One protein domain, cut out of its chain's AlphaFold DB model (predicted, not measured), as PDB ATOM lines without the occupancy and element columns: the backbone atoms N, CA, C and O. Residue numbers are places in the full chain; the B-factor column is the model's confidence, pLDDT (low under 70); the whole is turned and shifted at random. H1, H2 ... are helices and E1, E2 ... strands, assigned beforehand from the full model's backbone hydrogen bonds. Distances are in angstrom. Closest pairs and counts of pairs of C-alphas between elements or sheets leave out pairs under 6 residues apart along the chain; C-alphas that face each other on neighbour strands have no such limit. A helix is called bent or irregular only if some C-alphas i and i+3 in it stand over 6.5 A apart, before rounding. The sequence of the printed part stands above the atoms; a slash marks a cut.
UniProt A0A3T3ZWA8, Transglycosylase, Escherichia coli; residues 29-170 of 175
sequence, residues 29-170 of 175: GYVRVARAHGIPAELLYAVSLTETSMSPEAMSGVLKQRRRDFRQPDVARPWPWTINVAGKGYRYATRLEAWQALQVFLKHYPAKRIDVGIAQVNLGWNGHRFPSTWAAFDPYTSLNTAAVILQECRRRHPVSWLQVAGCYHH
ATOM      1  N   GLY A  29     -37.821   1.116  -8.071       96.12
ATOM      2  CA  GLY A  29     -38.737   1.411  -6.968       96.12
ATOM      3  C   GLY A  29     -40.024   2.090  -7.444       96.12
ATOM      4  O   GLY A  29     -41.110   1.706  -7.014       96.12
ATOM      5  N   TYR A  30     -39.906   3.025  -8.391       98.12
ATOM      6  CA  TYR A  30     -41.044   3.678  -9.037       98.12
ATOM      7  C   TYR A  30     -41.822   2.698  -9.905       98.12
ATOM      8  O   TYR A  30     -43.041   2.641  -9.793       98.12
ATOM      9  N   VAL A  31     -41.129   1.889 -10.715       98.12
ATOM     10  CA  VAL A  31     -41.767   0.875 -11.573       98.12
ATOM     11  C   VAL A  31     -42.598  -0.106 -10.745       98.12
ATOM     12  O   VAL A  31     -43.742  -0.391 -11.097       98.12
ATOM     13  N   ARG A  32     -42.057  -0.597  -9.623       98.19
ATOM     14  CA  ARG A  32     -42.757  -1.529  -8.729       98.19
ATOM     15  C   ARG A  32     -44.017  -0.916  -8.129       98.19
ATOM     16  O   ARG A  32     -45.076  -1.533  -8.215       98.19
ATOM     17  N   VAL A  33     -43.912   0.282  -7.550       98.62
ATOM     18  CA  VAL A  33     -45.070   0.965  -6.950       98.62
ATOM     19  C   VAL A  33     -46.104   1.291  -8.025       98.62
ATOM     20  O   VAL A  33     -47.268   0.940  -7.883       98.62
ATOM     21  N   ALA A  34     -45.686   1.888  -9.138       98.25
ATOM     22  CA  ALA A  34     -46.586   2.263 -10.220       98.25
ATOM     23  C   ALA A  34     -47.349   1.055 -10.787       98.25
ATOM     24  O   ALA A  34     -48.567   1.122 -10.947       98.25
ATOM     25  N   ARG A  35     -46.666  -0.081 -10.990       98.25
ATOM     26  CA  ARG A  35     -47.293  -1.342 -11.413       98.25
ATOM     27  C   ARG A  35     -48.318  -1.843 -10.398       98.25
ATOM     28  O   ARG A  35     -49.411  -2.221 -10.807       98.25
ATOM     29  N   ALA A  36     -47.988  -1.833  -9.106       98.38
ATOM     30  CA  ALA A  36     -48.904  -2.268  -8.047       98.38
ATOM     31  C   ALA A  36     -50.198  -1.434  -8.007       98.38
ATOM     32  O   ALA A  36     -51.245  -1.937  -7.614       98.38
ATOM     33  N   HIS A  37     -50.127  -0.181  -8.464       98.19
ATOM     34  CA  HIS A  37     -51.255   0.746  -8.537       98.19
ATOM     35  C   HIS A  37     -51.800   0.949  -9.961       98.19
ATOM     36  O   HIS A  37     -52.644   1.816 -10.166       98.19
ATOM     37  N   GLY A  38     -51.350   0.199 -10.968       96.88
ATOM     38  CA  GLY A  38     -51.853   0.345 -12.342       96.88
ATOM     39  C   GLY A  38     -51.730   1.763 -12.930       96.88
ATOM     40  O   GLY A  38     -52.577   2.167 -13.726       96.88
ATOM     41  N   ILE A  39     -50.704   2.527 -12.538       97.44
ATOM     42  CA  ILE A  39     -50.390   3.855 -13.098       97.44
ATOM     43  C   ILE A  39     -49.077   3.811 -13.902       97.44
ATOM     44  O   ILE A  39     -48.243   2.940 -13.648       97.44
ATOM     45  N   PRO A  40     -48.843   4.734 -14.857       97.38
ATOM     46  CA  PRO A  40     -47.565   4.828 -15.560       97.38
ATOM     47  C   PRO A  40     -46.419   5.166 -14.601       97.38
ATOM     48  O   PRO A  40     -46.533   6.078 -13.777       97.38
ATOM     49  N   ALA A  41     -45.296   4.459 -14.721       97.44
ATOM     50  CA  ALA A  41     -44.137   4.681 -13.857       97.44
ATOM     51  C   ALA A  41     -43.481   6.040 -14.134       97.44
ATOM     52  O   ALA A  41     -43.039   6.722 -13.211       97.44
ATOM     53  N   GLU A  42     -43.498   6.462 -15.396       96.25
ATOM     54  CA  GLU A  42     -43.033   7.758 -15.875       96.25
ATOM     55  C   GLU A  42     -43.822   8.895 -15.233       96.25
ATOM     56  O   GLU A  42     -43.230   9.897 -14.852       96.25
ATOM     57  N   LEU A  43     -45.139   8.730 -15.055       96.38
ATOM     58  CA  LEU A  43     -45.981   9.727 -14.398       96.38
ATOM     59  C   LEU A  43     -45.593   9.888 -12.925       96.38
ATOM     60  O   LEU A  43     -45.317  10.999 -12.482       96.38
ATOM     61  N   LEU A  44     -45.536   8.784 -12.171       97.75
ATOM     62  CA  LEU A  44     -45.171   8.824 -10.751       97.75
ATOM     63  C   LEU A  44     -43.754   9.387 -10.544       97.75
ATOM     64  O   LEU A  44     -43.504  10.156  -9.611       97.75
ATOM     65  N   TYR A  45     -42.825   9.019 -11.428       97.50
ATOM     66  CA  TYR A  45     -41.456   9.514 -11.387       97.50
ATOM     67  C   TYR A  45     -41.360  10.992 -11.772       97.50
ATOM     68  O   TYR A  45     -40.680  11.746 -11.077       97.50
ATOM     69  N   ALA A  46     -42.084  11.431 -12.805       95.75
ATOM     70  CA  ALA A  46     -42.156  12.833 -13.203       95.75
ATOM     71  C   ALA A  46     -42.724  13.714 -12.085       95.75
ATOM     72  O   ALA A  46     -42.145  14.760 -11.810       95.75
ATOM     73  N   VAL A  47     -43.774  13.266 -11.381       95.88
ATOM     74  CA  VAL A  47     -44.280  13.966 -10.187       95.88
ATOM     75  C   VAL A  47     -43.156  14.138  -9.167       95.88
ATOM     76  O   VAL A  47     -42.842  15.255  -8.777       95.88
ATOM     77  N   SER A  48     -42.468  13.061  -8.784       97.12
ATOM     78  CA  SER A  48     -41.392  13.172  -7.785       97.12
ATOM     79  C   SER A  48     -40.209  14.033  -8.247       97.12
ATOM     80  O   SER A  48     -39.580  14.696  -7.423       97.12
ATOM     81  N   LEU A  49     -39.889  14.037  -9.545       96.25
ATOM     82  CA  LEU A  49     -38.853  14.903 -10.114       96.25
ATOM     83  C   LEU A  49     -39.246  16.378 -10.033       96.25
ATOM     84  O   LEU A  49     -38.443  17.182  -9.567       96.25
ATOM     85  N   THR A  50     -40.464  16.728 -10.441       94.69
ATOM     86  CA  THR A  50     -40.985  18.096 -10.316       94.69
ATOM     87  C   THR A  50     -40.932  18.573  -8.868       94.69
ATOM     88  O   THR A  50     -40.528  19.699  -8.598       94.69
ATOM     89  N   GLU A  51     -41.284  17.690  -7.939       93.56
ATOM     90  CA  GLU A  51     -41.449  18.037  -6.534       93.56
ATOM     91  C   GLU A  51     -40.130  18.120  -5.753       93.56
ATOM     92  O   GLU A  51     -39.903  19.041  -4.964       93.56
ATOM     93  N   THR A  52     -39.232  17.146  -5.930       95.56
ATOM     94  CA  THR A  52     -38.071  16.997  -5.037       95.56
ATOM     95  C   THR A  52     -36.750  16.712  -5.732       95.56
ATOM     96  O   THR A  52     -35.796  16.308  -5.063       95.56
ATOM     97  N   SER A  53     -36.643  16.948  -7.044       95.44
ATOM     98  CA  SER A  53     -35.376  16.753  -7.754       95.44
ATOM     99  C   SER A  53     -34.219  17.494  -7.072       95.44
ATOM    100  O   SER A  53     -34.359  18.598  -6.524       95.44
ATOM    101  N   MET A  54     -33.069  16.829  -7.037       94.19
ATOM    102  CA  MET A  54     -31.835  17.323  -6.449       94.19
ATOM    103  C   MET A  54     -30.661  16.887  -7.316       94.19
ATOM    104  O   MET A  54     -30.575  15.712  -7.673       94.19
ATOM    105  N   SER A  55     -29.772  17.824  -7.658       93.56
ATOM    106  CA  SER A  55     -28.559  17.496  -8.411       93.56
ATOM    107  C   SER A  55     -27.589  16.677  -7.551       93.56
ATOM    108  O   SER A  55     -27.636  16.777  -6.316       93.56
ATOM    109  N   PRO A  56     -26.682  15.906  -8.171       90.44
ATOM    110  CA  PRO A  56     -25.618  15.215  -7.451       90.44
ATOM    111  C   PRO A  56     -24.838  16.155  -6.511       90.44
ATOM    112  O   PRO A  56     -24.686  15.875  -5.324       90.44
ATOM    113  N   GLU A  57     -24.433  17.333  -6.980       89.75
ATOM    114  CA  GLU A  57     -23.679  18.317  -6.191       89.75
ATOM    115  C   GLU A  57     -24.467  18.778  -4.958       89.75
ATOM    116  O   GLU A  57     -23.931  18.827  -3.849       89.75
ATOM    117  N   ALA A  58     -25.760  19.055  -5.129       91.12
ATOM    118  CA  ALA A  58     -26.627  19.474  -4.037       91.12
ATOM    119  C   ALA A  58     -26.823  18.348  -3.003       91.12
ATOM    120  O   ALA A  58     -26.763  18.604  -1.798       91.12
ATOM    121  N   MET A  59     -26.988  17.095  -3.450       90.69
ATOM    122  CA  MET A  59     -27.046  15.923  -2.561       90.69
ATOM    123  C   MET A  59     -25.748  15.772  -1.753       90.69
ATOM    124  O   MET A  59     -25.799  15.536  -0.546       90.69
ATOM    125  N   SER A  60     -24.589  15.961  -2.396       86.62
ATOM    126  CA  SER A  60     -23.280  15.972  -1.725       86.62
ATOM    127  C   SER A  60     -23.200  17.044  -0.638       86.62
ATOM    128  O   SER A  60     -22.731  16.763   0.464       86.62
ATOM    129  N   GLY A  61     -23.684  18.255  -0.930       88.56
ATOM    130  CA  GLY A  61     -23.688  19.362   0.027       88.56
ATOM    131  C   GLY A  61     -24.541  19.084   1.267       88.56
ATOM    132  O   GLY A  61     -24.134  19.402   2.382       88.56
ATOM    133  N   VAL A  62     -25.700  18.440   1.092       88.25
ATOM    134  CA  VAL A  62     -26.592  18.095   2.210       88.25
ATOM    135  C   VAL A  62     -26.036  16.955   3.059       88.25
ATOM    136  O   VAL A  62     -26.125  17.024   4.281       88.25
ATOM    137  N   LEU A  63     -25.435  15.927   2.455       85.06
ATOM    138  CA  LEU A  63     -25.004  14.737   3.191       85.06
ATOM    139  C   LEU A  63     -23.853  14.984   4.183       85.06
ATOM    140  O   LEU A  63     -23.659  14.139   5.052       85.06
ATOM    141  N   LYS A  64     -23.122  16.111   4.092       69.06
ATOM    142  CA  LYS A  64     -21.996  16.562   4.959       69.06
ATOM    143  C   LYS A  64     -20.838  15.565   5.174       69.06
ATOM    144  O   LYS A  64     -19.763  15.970   5.603       69.06
ATOM    145  N   GLN A  65     -21.004  14.292   4.834       57.34
ATOM    146  CA  GLN A  65     -20.026  13.218   4.883       57.34
ATOM    147  C   GLN A  65     -20.236  12.321   3.667       57.34
ATOM    148  O   GLN A  65     -21.336  11.821   3.417       57.34
ATOM    149  N   ARG A  66     -19.150  12.052   2.935       56.62
ATOM    150  CA  ARG A  66     -19.118  10.929   2.000       56.62
ATOM    151  C   ARG A  66     -19.163   9.647   2.827       56.62
ATOM    152  O   ARG A  66     -18.124   9.111   3.204       56.62
ATOM    153  N   ARG A  67     -20.372   9.164   3.124       59.78
ATOM    154  CA  ARG A  67     -20.622   7.738   3.362       59.78
ATOM    155  C   ARG A  67     -19.832   6.995   2.283       59.78
ATOM    156  O   ARG A  67     -20.101   7.186   1.099       59.78
ATOM    157  N   ARG A  68     -18.778   6.269   2.669       57.53
ATOM    158  CA  ARG A  68     -17.823   5.652   1.724       57.53
ATOM    159  C   ARG A  68     -18.522   4.669   0.766       57.53
ATOM    160  O   ARG A  68     -18.006   4.380  -0.305       57.53
ATOM    161  N   ASP A  69     -19.703   4.209   1.165       62.03
ATOM    162  CA  ASP A  69     -20.644   3.319   0.495       62.03
ATOM    163  C   ASP A  69     -21.795   4.033  -0.247       62.03
ATOM    164  O   ASP A  69     -22.491   3.397  -1.039       62.03
ATOM    165  N   PHE A  70     -22.009   5.341  -0.053       68.75
ATOM    166  CA  PHE A  70     -23.045   6.069  -0.790       68.75
ATOM    167  C   PHE A  70     -22.543   6.426  -2.189       68.75
ATOM    168  O   PHE A  70     -21.879   7.444  -2.405       68.75
ATOM    169  N   ARG A  71     -22.889   5.581  -3.163       74.19
ATOM    170  CA  ARG A  71     -22.726   5.915  -4.577       74.19
ATOM    171  C   ARG A  71     -23.716   7.022  -4.933       74.19
ATOM    172  O   ARG A  71     -24.920   6.796  -5.031       74.19
ATOM    173  N   GLN A  72     -23.179   8.216  -5.130       76.56
ATOM    174  CA  GLN A  72     -23.920   9.352  -5.652       76.56
ATOM    175  C   GLN A  72     -24.493   9.016  -7.037       76.56
ATOM    176  O   GLN A  72     -23.774   8.426  -7.846       76.56
ATOM    177  N   PRO A  73     -25.767   9.342  -7.315       82.50
ATOM    178  CA  PRO A  73     -26.297   9.185  -8.660       82.50
ATOM    179  C   PRO A  73     -25.579  10.132  -9.626       82.50
ATOM    180  O   PRO A  73     -25.245  11.254  -9.259       82.50
ATOM    181  N   ASP A  74     -25.416   9.700 -10.873       86.50
ATOM    182  CA  ASP A  74     -24.792  10.507 -11.936       86.50
ATOM    183  C   ASP A  74     -25.707  11.633 -12.454       86.50
ATOM    184  O   ASP A  74     -25.311  12.477 -13.251       86.50
ATOM    185  N   VAL A  75     -26.971  11.621 -12.035       89.62
ATOM    186  CA  VAL A  75     -28.045  12.484 -12.531       89.62
ATOM    187  C   VAL A  75     -28.921  12.929 -11.372       89.62
ATOM    188  O   VAL A  75     -28.940  12.294 -10.314       89.62
ATOM    189  N   ALA A  76     -29.686  13.998 -11.580       92.56
ATOM    190  CA  ALA A  76     -30.610  14.476 -10.568       92.56
ATOM    191  C   ALA A  76     -31.666  13.414 -10.218       92.56
ATOM    192  O   ALA A  76     -32.219  12.744 -11.099       92.56
ATOM    193  N   ARG A  77     -31.948  13.258  -8.922       94.38
ATOM    194  CA  ARG A  77     -32.935  12.303  -8.400       94.38
ATOM    195  C   ARG A  77     -33.855  12.972  -7.375       94.38
ATOM    196  O   ARG A  77     -33.419  13.908  -6.704       94.38
ATOM    197  N   PRO A  78     -35.101  12.493  -7.224       96.56
ATOM    198  CA  PRO A  78     -35.978  12.921  -6.140       96.56
ATOM    199  C   PRO A  78     -35.356  12.652  -4.762       96.56
ATOM    200  O   PRO A  78     -34.837  11.560  -4.512       96.56
ATOM    201  N   TRP A  79     -35.408  13.639  -3.865       97.12
ATOM    202  CA  TRP A  79     -34.844  13.549  -2.519       97.12
ATOM    203  C   TRP A  79     -35.945  13.323  -1.470       97.12
ATOM    204  O   TRP A  79     -36.811  14.184  -1.289       97.12
ATOM    205  N   PRO A  80     -35.945  12.194  -0.737       97.06
ATOM    206  CA  PRO A  80     -37.075  11.817   0.109       97.06
ATOM    207  C   PRO A  80     -37.204  12.640   1.391       97.06
ATOM    208  O   PRO A  80     -38.293  12.743   1.946       97.06
ATOM    209  N   TRP A  81     -36.120  13.240   1.872       98.19
ATOM    210  CA  TRP A  81     -36.105  14.001   3.124       98.19
ATOM    211  C   TRP A  81     -36.286  15.490   2.841       98.19
ATOM    212  O   TRP A  81     -35.452  16.326   3.195       98.19
ATOM    213  N   THR A  82     -37.377  15.785   2.135       98.50
ATOM    214  CA  THR A  82     -37.779  17.122   1.692       98.50
ATOM    215  C   THR A  82     -39.047  17.557   2.413       98.50
ATOM    216  O   THR A  82     -39.989  16.772   2.542       98.50
ATOM    217  N   ILE A  83     -39.083  18.814   2.851       98.69
ATOM    218  CA  ILE A  83     -40.263  19.467   3.424       98.69
ATOM    219  C   ILE A  83     -40.486  20.774   2.678       98.69
ATOM    220  O   ILE A  83     -39.564  21.583   2.591       98.69
ATOM    221  N   ASN A  84     -41.696  21.012   2.195       98.50
ATOM    222  CA  ASN A  84     -42.147  22.350   1.843       98.50
ATOM    223  C   ASN A  84     -42.991  22.892   2.995       98.50
ATOM    224  O   ASN A  84     -43.898  22.215   3.469       98.50
ATOM    225  N   VAL A  85     -42.681  24.100   3.461       98.44
ATOM    226  CA  VAL A  85     -43.501  24.823   4.436       98.44
ATOM    227  C   VAL A  85     -43.871  26.162   3.836       98.44
ATOM    228  O   VAL A  85     -43.009  27.023   3.652       98.44
ATOM    229  N   ALA A  86     -45.159  26.360   3.563       96.56
ATOM    230  CA  ALA A  86     -45.697  27.627   3.077       96.56
ATOM    231  C   ALA A  86     -45.000  28.153   1.801       96.56
ATOM    232  O   ALA A  86     -44.849  29.364   1.650       96.56
ATOM    233  N   GLY A  87     -44.565  27.259   0.906       95.19
ATOM    234  CA  GLY A  87     -43.846  27.584  -0.329       95.19
ATOM    235  C   GLY A  87     -42.319  27.547  -0.202       95.19
ATOM    236  O   GLY A  87     -41.623  27.630  -1.211       95.19
ATOM    237  N   LYS A  88     -41.772  27.398   1.012       98.00
ATOM    238  CA  LYS A  88     -40.326  27.334   1.247       98.00
ATOM    239  C   LYS A  88     -39.858  25.892   1.419       98.00
ATOM    240  O   LYS A  88     -40.280  25.207   2.348       98.00
ATOM    241  N   GLY A  89     -38.950  25.458   0.546       97.06
ATOM    242  CA  GLY A  89     -38.355  24.125   0.580       97.06
ATOM    243  C   GLY A  89     -37.198  23.993   1.576       97.06
ATOM    244  O   GLY A  89     -36.345  24.874   1.684       97.06
ATOM    245  N   TYR A  90     -37.145  22.851   2.254       98.25
ATOM    246  CA  TYR A  90     -36.086  22.422   3.161       98.25
ATOM    247  C   TYR A  90     -35.670  20.990   2.810       98.25
ATOM    248  O   TYR A  90     -36.518  20.131   2.562       98.25
ATOM    249  N   ARG A  91     -34.362  20.727   2.783       97.38
ATOM    250  CA  ARG A  91     -33.770  19.423   2.443       97.38
ATOM    251  C   ARG A  91     -32.854  18.987   3.582       97.38
ATOM    252  O   ARG A  91     -32.026  19.777   4.026       97.38
ATOM    253  N   TYR A  92     -32.993  17.742   4.025       96.56
ATOM    254  CA  TYR A  92     -32.249  17.195   5.165       96.56
ATOM    255  C   TYR A  92     -31.415  15.984   4.761       96.56
ATOM    256  O   TYR A  92     -31.734  15.312   3.779       96.56
ATOM    257  N   ALA A  93     -30.355  15.692   5.512       93.69
ATOM    258  CA  ALA A  93     -29.437  14.599   5.199       93.69
ATOM    259  C   ALA A  93     -29.986  13.238   5.608       93.69
ATOM    260  O   ALA A  93     -29.534  12.221   5.090       93.69
ATOM    261  N   THR A  94     -30.935  13.206   6.544       94.94
ATOM    262  CA  THR A  94     -31.525  11.965   7.038       94.94
ATOM    263  C   THR A  94     -33.026  12.091   7.266       94.94
ATOM    264  O   THR A  94     -33.572  13.179   7.470       94.94
ATOM    265  N   ARG A  95     -33.693  10.933   7.316       97.56
ATOM    266  CA  ARG A  95     -35.100  10.825   7.723       97.56
ATOM    267  C   ARG A  95     -35.349  11.422   9.104       97.56
ATOM    268  O   ARG A  95     -36.375  12.063   9.304       97.56
ATOM    269  N   LEU A  96     -34.417  11.208  10.035       98.00
ATOM    270  CA  LEU A  96     -34.527  11.693  11.407       98.00
ATOM    271  C   LEU A  96     -34.503  13.216  11.472       98.00
ATOM    272  O   LEU A  96     -35.390  13.797  12.088       98.00
ATOM    273  N   GLU A  97     -33.554  13.845  10.783       98.19
ATOM    274  CA  GLU A  97     -33.459  15.305  10.711       98.19
ATOM    275  C   GLU A  97     -34.719  15.927  10.098       98.19
ATOM    276  O   GLU A  97     -35.277  16.867  10.665       98.19
ATOM    277  N   ALA A  98     -35.213  15.373   8.983       98.62
ATOM    278  CA  ALA A  98     -36.456  15.846   8.374       98.62
ATOM    279  C   ALA A  98     -37.645  15.682   9.326       98.62
ATOM    280  O   ALA A  98     -38.418  16.614   9.534       98.62
ATOM    281  N   TRP A  99     -37.788  14.520   9.961       98.75
ATOM    282  CA  TRP A  99     -38.894  14.285  10.881       98.75
ATOM    283  C   TRP A  99     -38.852  15.203  12.110       98.75
ATOM    284  O   TRP A  99     -39.893  15.734  12.500       98.75
ATOM    285  N   GLN A 100     -37.671  15.439  12.687       98.81
ATOM    286  CA  GLN A 100     -37.487  16.374  13.800       98.81
ATOM    287  C   GLN A 100     -37.848  17.805  13.390       98.81
ATOM    288  O   GLN A 100     -38.603  18.473  14.098       98.81
ATOM    289  N   ALA A 101     -37.374  18.257  12.226       98.75
ATOM    290  CA  ALA A 101     -37.729  19.569  11.701       98.75
ATOM    291  C   ALA A 101     -39.236  19.696  11.445       98.75
ATOM    292  O   ALA A 101     -39.838  20.711  11.793       98.75
ATOM    293  N   LEU A 102     -39.875  18.646  10.920       98.81
ATOM    294  CA  LEU A 102     -41.324  18.604  10.752       98.81
ATOM    295  C   LEU A 102     -42.061  18.793  12.086       98.81
ATOM    296  O   LEU A 102     -43.030  19.550  12.128       98.81
ATOM    297  N   GLN A 103     -41.606  18.158  13.173       98.69
ATOM    298  CA  GLN A 103     -42.236  18.336  14.490       98.69
ATOM    299  C   GLN A 103     -42.163  19.790  14.968       98.69
ATOM    300  O   GLN A 103     -43.070  20.253  15.655       98.69
ATOM    301  N   VAL A 104     -41.104  20.522  14.610       98.69
ATOM    302  CA  VAL A 104     -40.995  21.958  14.893       98.69
ATOM    303  C   VAL A 104     -41.964  22.744  14.014       98.69
ATOM    304  O   VAL A 104     -42.752  23.526  14.537       98.69
ATOM    305  N   PHE A 105     -41.978  22.512  12.700       98.75
ATOM    306  CA  PHE A 105     -42.870  23.237  11.790       98.75
ATOM    307  C   PHE A 105     -44.353  23.059  12.125       98.75
ATOM    308  O   PHE A 105     -45.097  24.036  12.080       98.75
ATOM    309  N   LEU A 106     -44.776  21.862  12.536       98.50
ATOM    310  CA  LEU A 106     -46.162  21.589  12.931       98.50
ATOM    311  C   LEU A 106     -46.627  22.390  14.161       98.50
ATOM    312  O   LEU A 106     -47.828  22.544  14.355       98.50
ATOM    313  N   LYS A 107     -45.708  22.936  14.970       98.44
ATOM    314  CA  LYS A 107     -46.051  23.843  16.081       98.44
ATOM    315  C   LYS A 107     -46.353  25.268  15.616       98.44
ATOM    316  O   LYS A 107     -46.984  26.020  16.349       98.44
ATOM    317  N   HIS A 108     -45.882  25.648  14.429       98.19
ATOM    318  CA  HIS A 108     -45.915  27.029  13.938       98.19
ATOM    319  C   HIS A 108     -46.773  27.211  12.683       98.19
ATOM    320  O   HIS A 108     -47.178  28.331  12.380       98.19
ATOM    321  N   TYR A 109     -47.059  26.132  11.953       98.31
ATOM    322  CA  TYR A 109     -47.808  26.169  10.705       98.31
ATOM    323  C   TYR A 109     -48.924  25.121  10.705       98.31
ATOM    324  O   TYR A 109     -48.719  24.000  11.174       98.31
ATOM    325  N   PRO A 110     -50.092  25.435  10.119       98.00
ATOM    326  CA  PRO A 110     -51.124  24.433   9.907       98.00
ATOM    327  C   PRO A 110     -50.619  23.368   8.927       98.00
ATOM    328  O   PRO A 110     -49.989  23.693   7.920       98.00
ATOM    329  N   ALA A 111     -50.977  22.103   9.162       97.69
ATOM    330  CA  ALA A 111     -50.558  20.978   8.320       97.69
ATOM    331  C   ALA A 111     -50.921  21.151   6.830       97.69
ATOM    332  O   ALA A 111     -50.218  20.646   5.964       97.69
ATOM    333  N   LYS A 112     -51.979  21.914   6.513       96.81
ATOM    334  CA  LYS A 112     -52.377  22.250   5.131       96.81
ATOM    335  C   LYS A 112     -51.342  23.081   4.368       96.81
ATOM    336  O   LYS A 112     -51.418  23.160   3.149       96.81
ATOM    337  N   ARG A 113     -50.388  23.703   5.063       97.62
ATOM    338  CA  ARG A 113     -49.277  24.462   4.471       97.62
ATOM    339  C   ARG A 113     -47.968  23.670   4.464       97.62
ATOM    340  O   ARG A 113     -46.913  24.288   4.344       97.62
ATOM    341  N   ILE A 114     -48.021  22.354   4.674       98.50
ATOM    342  CA  ILE A 114     -46.833  21.511   4.768       98.50
ATOM    343  C   ILE A 114     -46.968  20.312   3.834       98.50
ATOM    344  O   ILE A 114     -47.865  19.485   4.008       98.50
ATOM    345  N   ASP A 115     -46.013  20.181   2.921       98.44
ATOM    346  CA  ASP A 115     -45.852  19.022   2.047       98.44
ATOM    347  C   ASP A 115     -44.575  18.275   2.422       98.44
ATOM    348  O   ASP A 115     -43.559  18.880   2.780       98.44
ATOM    349  N   VAL A 116     -44.616  16.944   2.378       98.38
ATOM    350  CA  VAL A 116     -43.498  16.115   2.844       98.38
ATOM    351  C   VAL A 116     -43.174  14.976   1.899       98.38
ATOM    352  O   VAL A 116     -44.022  14.462   1.164       98.38
ATOM    353  N   GLY A 117     -41.928  14.527   1.986       98.12
ATOM    354  CA  GLY A 117     -41.493  13.299   1.345       98.12
ATOM    355  C   GLY A 117     -41.139  13.480  -0.125       98.12
ATOM    356  O   GLY A 117     -41.205  14.575  -0.688       98.12
ATOM    357  N   ILE A 118     -40.773  12.363  -0.748       98.25
ATOM    358  CA  ILE A 118     -40.241  12.293  -2.117       98.25
ATOM    359  C   ILE A 118     -41.234  12.769  -3.190       98.25
ATOM    360  O   ILE A 118     -40.820  13.182  -4.272       98.25
ATOM    361  N   ALA A 119     -42.531  12.738  -2.875       97.38
ATOM    362  CA  ALA A 119     -43.624  13.134  -3.761       97.38
ATOM    363  C   ALA A 119     -44.425  14.349  -3.248       97.38
ATOM    364  O   ALA A 119     -45.513  14.598  -3.758       97.38
ATOM    365  N   GLN A 120     -43.917  15.059  -2.227       97.56
ATOM    366  CA  GLN A 120     -44.531  16.259  -1.627       97.56
ATOM    367  C   GLN A 120     -46.036  16.100  -1.357       97.56
ATOM    368  O   GLN A 120     -46.876  16.860  -1.827       97.56
ATOM    369  N   VAL A 121     -46.392  15.080  -0.575       97.69
ATOM    370  CA  VAL A 121     -47.787  14.869  -0.174       97.69
ATOM    371  C   VAL A 121     -48.153  15.875   0.918       97.69
ATOM    372  O   VAL A 121     -47.507  15.907   1.969       97.69
ATOM    373  N   ASN A 122     -49.215  16.652   0.698       97.75
ATOM    374  CA  ASN A 122     -49.708  17.618   1.679       97.75
ATOM    375  C   ASN A 122     -50.260  16.940   2.939       97.75
ATOM    376  O   ASN A 122     -51.185  16.122   2.868       97.75
ATOM    377  N   LEU A 123     -49.748  17.325   4.107       97.75
ATOM    378  CA  LEU A 123     -50.130  16.721   5.383       97.75
ATOM    379  C   LEU A 123     -51.546  17.089   5.826       97.75
ATOM    380  O   LEU A 123     -52.228  16.263   6.428       97.75
ATOM    381  N   GLY A 124     -52.011  18.304   5.544       96.75
ATOM    382  CA  GLY A 124     -53.337  18.743   5.972       96.75
ATOM    383  C   GLY A 124     -54.479  18.087   5.204       96.75
ATOM    384  O   GLY A 124     -55.554  17.897   5.768       96.75
ATOM    385  N   TRP A 125     -54.250  17.730   3.940       95.62
ATOM    386  CA  TRP A 125     -55.257  17.079   3.097       95.62
ATOM    387  C   TRP A 125     -55.125  15.557   3.091       95.62
ATOM    388  O   TRP A 125     -56.121  14.847   3.190       95.62
ATOM    389  N   ASN A 126     -53.896  15.044   3.019       97.06
ATOM    390  CA  ASN A 126     -53.624  13.623   2.799       97.06
ATOM    391  C   ASN A 126     -52.874  12.952   3.958       97.06
ATOM    392  O   ASN A 126     -52.583  11.761   3.878       97.06
ATOM    393  N   GLY A 127     -52.592  13.666   5.054       96.44
ATOM    394  CA  GLY A 127     -51.828  13.132   6.188       96.44
ATOM    395  C   GLY A 127     -52.451  11.895   6.840       96.44
ATOM    396  O   GLY A 127     -51.724  11.021   7.298       96.44
ATOM    397  N   HIS A 128     -53.782  11.772   6.797       97.50
ATOM    398  CA  HIS A 128     -54.532  10.612   7.295       97.50
ATOM    399  C   HIS A 128     -54.209   9.301   6.553       97.50
ATOM    400  O   HIS A 128     -54.518   8.224   7.052       97.50
ATOM    401  N   ARG A 129     -53.587   9.375   5.369       97.56
ATOM    402  CA  ARG A 129     -53.144   8.205   4.596       97.56
ATOM    403  C   ARG A 129     -51.831   7.620   5.112       97.56
ATOM    404  O   ARG A 129     -51.454   6.527   4.700       97.56
ATOM    405  N   PHE A 130     -51.120   8.343   5.977       97.94
ATOM    406  CA  PHE A 130     -49.899   7.862   6.605       97.94
ATOM    407  C   PHE A 130     -50.191   7.322   8.007       97.94
ATOM    408  O   PHE A 130     -50.902   7.971   8.772       97.94
ATOM    409  N   PRO A 131     -49.572   6.200   8.411       97.25
ATOM    410  CA  PRO A 131     -49.695   5.708   9.783       97.25
ATOM    411  C   PRO A 131     -48.993   6.627  10.797       97.25
ATOM    412  O   PRO A 131     -49.279   6.577  11.988       97.25
ATOM    413  N   SER A 132     -48.047   7.457  10.344       98.38
ATOM    414  CA  SER A 132     -47.405   8.499  11.147       98.38
ATOM    415  C   SER A 132     -46.688   9.525  10.266       98.38
ATOM    416  O   SER A 132     -46.348   9.255   9.113       98.38
ATOM    417  N   THR A 133     -46.357  10.686  10.835       97.75
ATOM    418  CA  THR A 133     -45.497  11.685  10.172       97.75
ATOM    419  C   THR A 133     -44.083  11.161   9.907       97.75
ATOM    420  O   THR A 133     -43.434  11.595   8.961       97.75
ATOM    421  N   TRP A 134     -43.610  10.184  10.690       98.62
ATOM    422  CA  TRP A 134     -42.368   9.465  10.401       98.62
ATOM    423  C   TRP A 134     -42.484   8.664   9.106       98.62
ATOM    424  O   TRP A 134     -41.571   8.696   8.278       98.62
ATOM    425  N   ALA A 135     -43.592   7.939   8.919       98.56
ATOM    426  CA  ALA A 135     -43.860   7.126   7.732       98.56
ATOM    427  C   ALA A 135     -43.952   7.955   6.444       98.56
ATOM    428  O   ALA A 135     -43.552   7.472   5.391       98.56
ATOM    429  N   ALA A 136     -44.366   9.219   6.530       98.19
ATOM    430  CA  ALA A 136     -44.438  10.117   5.377       98.19
ATOM    431  C   ALA A 136     -43.072  10.395   4.704       98.19
ATOM    432  O   ALA A 136     -43.024  10.746   3.527       98.19
ATOM    433  N   PHE A 137     -41.959  10.193   5.424       98.62
ATOM    434  CA  PHE A 137     -40.593  10.289   4.885       98.62
ATOM    435  C   PHE A 137     -39.990   8.941   4.453       98.62
ATOM    436  O   PHE A 137     -38.836   8.897   4.019       98.62
ATOM    437  N   ASP A 138     -40.724   7.834   4.588       98.38
ATOM    438  CA  ASP A 138     -40.341   6.576   3.950       98.38
ATOM    439  C   ASP A 138     -40.594   6.678   2.436       98.38
ATOM    440  O   ASP A 138     -41.735   6.939   2.044       98.38
ATOM    441  N   PRO A 139     -39.583   6.473   1.568       97.75
ATOM    442  CA  PRO A 139     -39.760   6.655   0.130       97.75
ATOM    443  C   PRO A 139     -40.883   5.789  -0.443       97.75
ATOM    444  O   PRO A 139     -41.695   6.283  -1.217       97.75
ATOM    445  N   TYR A 140     -40.982   4.518  -0.044       98.38
ATOM    446  CA  TYR A 140     -41.996   3.621  -0.592       98.38
ATOM    447  C   TYR A 140     -43.389   3.948  -0.070       98.38
ATOM    448  O   TYR A 140     -44.336   3.956  -0.852       98.38
ATOM    449  N   THR A 141     -43.532   4.260   1.215       98.56
ATOM    450  CA  THR A 141     -44.814   4.695   1.782       98.56
ATOM    451  C   THR A 141     -45.292   5.976   1.094       98.56
ATOM    452  O   THR A 141     -46.427   6.028   0.627       98.56
ATOM    453  N   SER A 142     -44.411   6.970   0.940       98.44
ATOM    454  CA  SER A 142     -44.708   8.229   0.244       98.44
ATOM    455  C   SER A 142     -45.128   7.999  -1.215       98.44
ATOM    456  O   SER A 142     -46.154   8.525  -1.645       98.44
ATOM    457  N   LEU A 143     -44.407   7.147  -1.955       98.62
ATOM    458  CA  LEU A 143     -44.756   6.803  -3.337       98.62
ATOM    459  C   LEU A 143     -46.087   6.056  -3.451       98.62
ATOM    460  O   LEU A 143     -46.856   6.335  -4.367       98.62
ATOM    461  N   ASN A 144     -46.381   5.130  -2.535       98.69
ATOM    462  CA  ASN A 144     -47.665   4.426  -2.518       98.69
ATOM    463  C   ASN A 144     -48.820   5.396  -2.250       98.69
ATOM    464  O   ASN A 144     -49.829   5.348  -2.948       98.69
ATOM    465  N   THR A 145     -48.667   6.320  -1.298       98.56
ATOM    466  CA  THR A 145     -49.672   7.361  -1.041       98.56
ATOM    467  C   THR A 145     -49.880   8.255  -2.264       98.56
ATOM    468  O   THR A 145     -51.025   8.505  -2.642       98.56
ATOM    469  N   ALA A 146     -48.803   8.685  -2.928       98.12
ATOM    470  CA  ALA A 146     -48.896   9.464  -4.159       98.12
ATOM    471  C   ALA A 146     -49.603   8.690  -5.287       98.12
ATOM    472  O   ALA A 146     -50.449   9.244  -5.984       98.12
ATOM    473  N   ALA A 147     -49.316   7.393  -5.431       98.44
ATOM    474  CA  ALA A 147     -49.953   6.539  -6.427       98.44
ATOM    475  C   ALA A 147     -51.468   6.395  -6.200       98.44
ATOM    476  O   ALA A 147     -52.235   6.477  -7.159       98.44
ATOM    477  N   VAL A 148     -51.912   6.271  -4.944       98.19
ATOM    478  CA  VAL A 148     -53.344   6.265  -4.597       98.19
ATOM    479  C   VAL A 148     -54.010   7.591  -4.984       98.19
ATOM    480  O   VAL A 148     -55.063   7.587  -5.619       98.19
ATOM    481  N   ILE A 149     -53.382   8.734  -4.683       97.50
ATOM    482  CA  ILE A 149     -53.912  10.054  -5.074       97.50
ATOM    483  C   ILE A 149     -54.003  10.168  -6.606       97.50
ATOM    484  O   ILE A 149     -55.002  10.650  -7.145       97.50
ATOM    485  N   LEU A 150     -52.999   9.673  -7.336       97.31
ATOM    486  CA  LEU A 150     -53.014   9.646  -8.800       97.31
ATOM    487  C   LEU A 150     -54.123   8.740  -9.357       97.31
ATOM    488  O   LEU A 150     -54.746   9.108 -10.352       97.31
ATOM    489  N   GLN A 151     -54.432   7.603  -8.726       97.62
ATOM    490  CA  GLN A 151     -55.593   6.787  -9.105       97.62
ATOM    491  C   GLN A 151     -56.917   7.537  -8.898       97.62
ATOM    492  O   GLN A 151     -57.805   7.487  -9.752       97.62
ATOM    493  N   GLU A 152     -57.062   8.266  -7.793       96.06
ATOM    494  CA  GLU A 152     -58.254   9.081  -7.532       96.06
ATOM    495  C   GLU A 152     -58.402  10.207  -8.565       96.06
ATOM    496  O   GLU A 152     -59.503  10.474  -9.056       96.06
ATOM    497  N   CYS A 153     -57.292  10.834  -8.956       96.00
ATOM    498  CA  CYS A 153     -57.240  11.757 -10.087       96.00
ATOM    499  C   CYS A 153     -57.607  11.068 -11.407       96.00
ATOM    500  O   CYS A 153     -58.364  11.621 -12.204       96.00
ATOM    501  N   ARG A 154     -57.132   9.838 -11.632       96.12
ATOM    502  CA  ARG A 154     -57.427   9.047 -12.833       96.12
ATOM    503  C   ARG A 154     -58.907   8.720 -12.973       96.12
ATOM    504  O   ARG A 154     -59.420   8.775 -14.084       96.12
ATOM    505  N   ARG A 155     -59.612   8.459 -11.869       95.88
ATOM    506  CA  ARG A 155     -61.074   8.278 -11.885       95.88
ATOM    507  C   ARG A 155     -61.815   9.531 -12.360       95.88
ATOM    508  O   ARG A 155     -62.843   9.402 -13.013       95.88
ATOM    509  N   ARG A 156     -61.294  10.725 -12.061       94.25
ATOM    510  CA  ARG A 156     -61.862  12.013 -12.503       94.25
ATOM    511  C   ARG A 156     -61.449  12.390 -13.927       94.25
ATOM    512  O   ARG A 156     -62.213  13.035 -14.632       94.25
ATOM    513  N   HIS A 157     -60.271  11.941 -14.359       94.31
ATOM    514  CA  HIS A 157     -59.699  12.218 -15.678       94.31
ATOM    515  C   HIS A 157     -59.303  10.911 -16.400       94.31
ATOM    516  O   HIS A 157     -58.112  10.623 -16.586       94.31
ATOM    517  N   PRO A 158     -60.286  10.096 -16.836       92.31
ATOM    518  CA  PRO A 158     -60.067   8.731 -17.329       92.31
ATOM    519  C   PRO A 158     -59.436   8.648 -18.721       92.31
ATOM    520  O   PRO A 158     -59.134   7.555 -19.186       92.31
ATOM    521  N   VAL A 159     -59.189   9.775 -19.393       91.88
ATOM    522  CA  VAL A 159     -58.529   9.793 -20.709       91.88
ATOM    523  C   VAL A 159     -57.134  10.406 -20.621       91.88
ATOM    524  O   VAL A 159     -56.168   9.771 -21.031       91.88
ATOM    525  N   SER A 160     -56.982  11.571 -19.990       94.31
ATOM    526  CA  SER A 160     -55.739  12.351 -20.040       94.31
ATOM    527  C   SER A 160     -54.863  12.194 -18.797       94.31
ATOM    528  O   SER A 160     -55.199  12.692 -17.725       94.31
ATOM    529  N   TRP A 161     -53.681  11.591 -18.953       93.62
ATOM    530  CA  TRP A 161     -52.662  11.562 -17.895       93.62
ATOM    531  C   TRP A 161     -52.111  12.949 -17.546       93.62
ATOM    532  O   TRP A 161     -51.723  13.173 -16.404       93.62
ATOM    533  N   LEU A 162     -52.139  13.899 -18.486       92.56
ATOM    534  CA  LEU A 162     -51.767  15.287 -18.209       92.56
ATOM    535  C   LEU A 162     -52.735  15.928 -17.205       92.56
ATOM    536  O   LEU A 162     -52.304  16.588 -16.264       92.56
ATOM    537  N   GLN A 163     -54.039  15.687 -17.358       94.25
ATOM    538  CA  GLN A 163     -55.031  16.152 -16.384       94.25
ATOM    539  C   GLN A 163     -54.892  15.428 -15.039       94.25
ATOM    540  O   GLN A 163     -55.081  16.049 -13.999       94.25
ATOM    541  N   VAL A 164     -54.510  14.144 -15.036       95.06
ATOM    542  CA  VAL A 164     -54.197  13.406 -13.798       95.06
ATOM    543  C   VAL A 164     -53.012  14.029 -13.060       95.06
ATOM    544  O   VAL A 164     -53.096  14.221 -11.850       95.06
ATOM    545  N   ALA A 165     -51.943  14.391 -13.775       92.94
ATOM    546  CA  ALA A 165     -50.800  15.095 -13.198       92.94
ATOM    547  C   ALA A 165     -51.208  16.468 -12.641       92.94
ATOM    548  O   ALA A 165     -50.920  16.775 -11.489       92.94
ATOM    549  N   GLY A 166     -51.948  17.275 -13.412       92.00
ATOM    550  CA  GLY A 166     -52.431  18.584 -12.949       92.00
ATOM    551  C   GLY A 166     -53.322  18.485 -11.707       92.00
ATOM    552  O   GLY A 166     -53.173  19.252 -10.760       92.00
ATOM    553  N   CYS A 167     -54.187  17.474 -11.678       91.56
ATOM    554  CA  CYS A 167     -55.038  17.148 -10.545       91.56
ATOM    555  C   CYS A 167     -54.265  16.801  -9.262       91.56
ATOM    556  O   CYS A 167     -54.759  17.079  -8.171       91.56
ATOM    557  N   TYR A 168     -53.080  16.193  -9.373       91.25
ATOM    558  CA  TYR A 168     -52.245  15.870  -8.215       91.25
ATOM    559  C   TYR A 168     -51.770  17.139  -7.494       91.25
ATOM    560  O   TYR A 168     -51.819  17.202  -6.269       91.25
ATOM    561  N   HIS A 169     -51.377  18.165  -8.256       82.06
ATOM    562  CA  HIS A 169     -50.904  19.442  -7.710       82.06
ATOM    563  C   HIS A 169     -52.050  20.371  -7.283       82.06
ATOM    564  O   HIS A 169     -51.895  21.160  -6.359       82.06
ATOM    565  N   HIS A 170     -53.204  20.275  -7.948       75.56
ATOM    566  CA  HIS A 170     -54.392  21.076  -7.656       75.56
ATOM    567  C   HIS A 170     -55.626  20.165  -7.617       75.56
ATOM    568  O   HIS A 170     -56.395  20.111  -8.585       75.56
TER     569      HIS A 170
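This is residues 29 to 170 of the 175 residues of the protein "Transglycosylase" of Escherichia coli (UniProt A0A3T3ZWA8). A small three-stranded sheet with the helix H4 packed over one face stands beside a cluster of mostly crossed helices, H1, H2, H6 and H7. H5 sits at the E3 edge of the sheet, while H3 lies on the E2 side, away from the helix cluster, and the long loop of residues 64 to 81 leads from H3 back to E1, its residues 77 to 78 pairing antiparallel with residues 53 to 54, just after H2. The printed part has 142 residues, with seven named helices and three named strands in the order H1 H2 H3 E1 E2 H4 E3 H5 H6 H7; the sheet order is E2 E1 E3, antiparallel. The class is mostly helix, and the whole is compact, with a radius of gyration of the C-alphas of 15.1 A and spans of 46 by 37 by 24 A.

The sheet holds E1, residues 82 to 85, E2, residues 88 to 91, and E3, residues 114 to 116; C-alpha 82 is at (-37.779, 17.122, 1.692). H4, residues 95 to 108, is 20.4 A long. H6, residues 139 to 156, is the longest helix at 26.0 A, ending with C-alpha 156 at (-61.862, 12.013, -12.503). H2, residues 41 to 52, measures 16.3 A, and H7, residues 161 to 169, 13.0 A. The shorter helices are H1, residues 29 to 36, beginning with C-alpha 29 at (-38.737, 1.411, -6.968), H3, residues 56 to 63, and H5, residues 123 to 129, which is irregular: C-alphas 125 and 128 are 7.7 A apart.

E1 and E2 form a hairpin, with N 90 and O 83 2.8 A apart. E1 and E3 are antiparallel, with N 84 and O 115 2.9 A apart. H4 is on the sheet in two layers, a helix on one face, at a height of 9.4 A; it runs along the strands, 5 degrees from E1 on the local plane. E2, H4 and E3 make a split strand-helix-strand unit, two strands running the same way with E1 between them, and its crossover is right-handed. H5 only grazes the sheet with residues 123 to 127. H6 touches H7 at a steep tilt of 62 degrees, opposite ways, the closest C-alphas being those of Cys 153 and Val 164, 5.1 A. H1 touches H2, closest at Ala 34 and Ala 41, C-alphas 5.0 A apart. H3 touches no helix. Every O i to N i+4 pair is within hydrogen-bond range in H1, H2 and H3, against 8 of 10 in H4, 13 of 14 in H6, 4 of 5 in H7 and 1 of 3 in H5, where 1 of 4 O i to N i+3 pairs is.

The C-alphas farthest apart, those of Arg 68 and Arg 156, are 46.7 A apart. The printed part has no cut. The link from H3 to E1, 18 residues, is long. The mean pLDDT of the printed part is 93.9, and residues 64 to 70 are under 70.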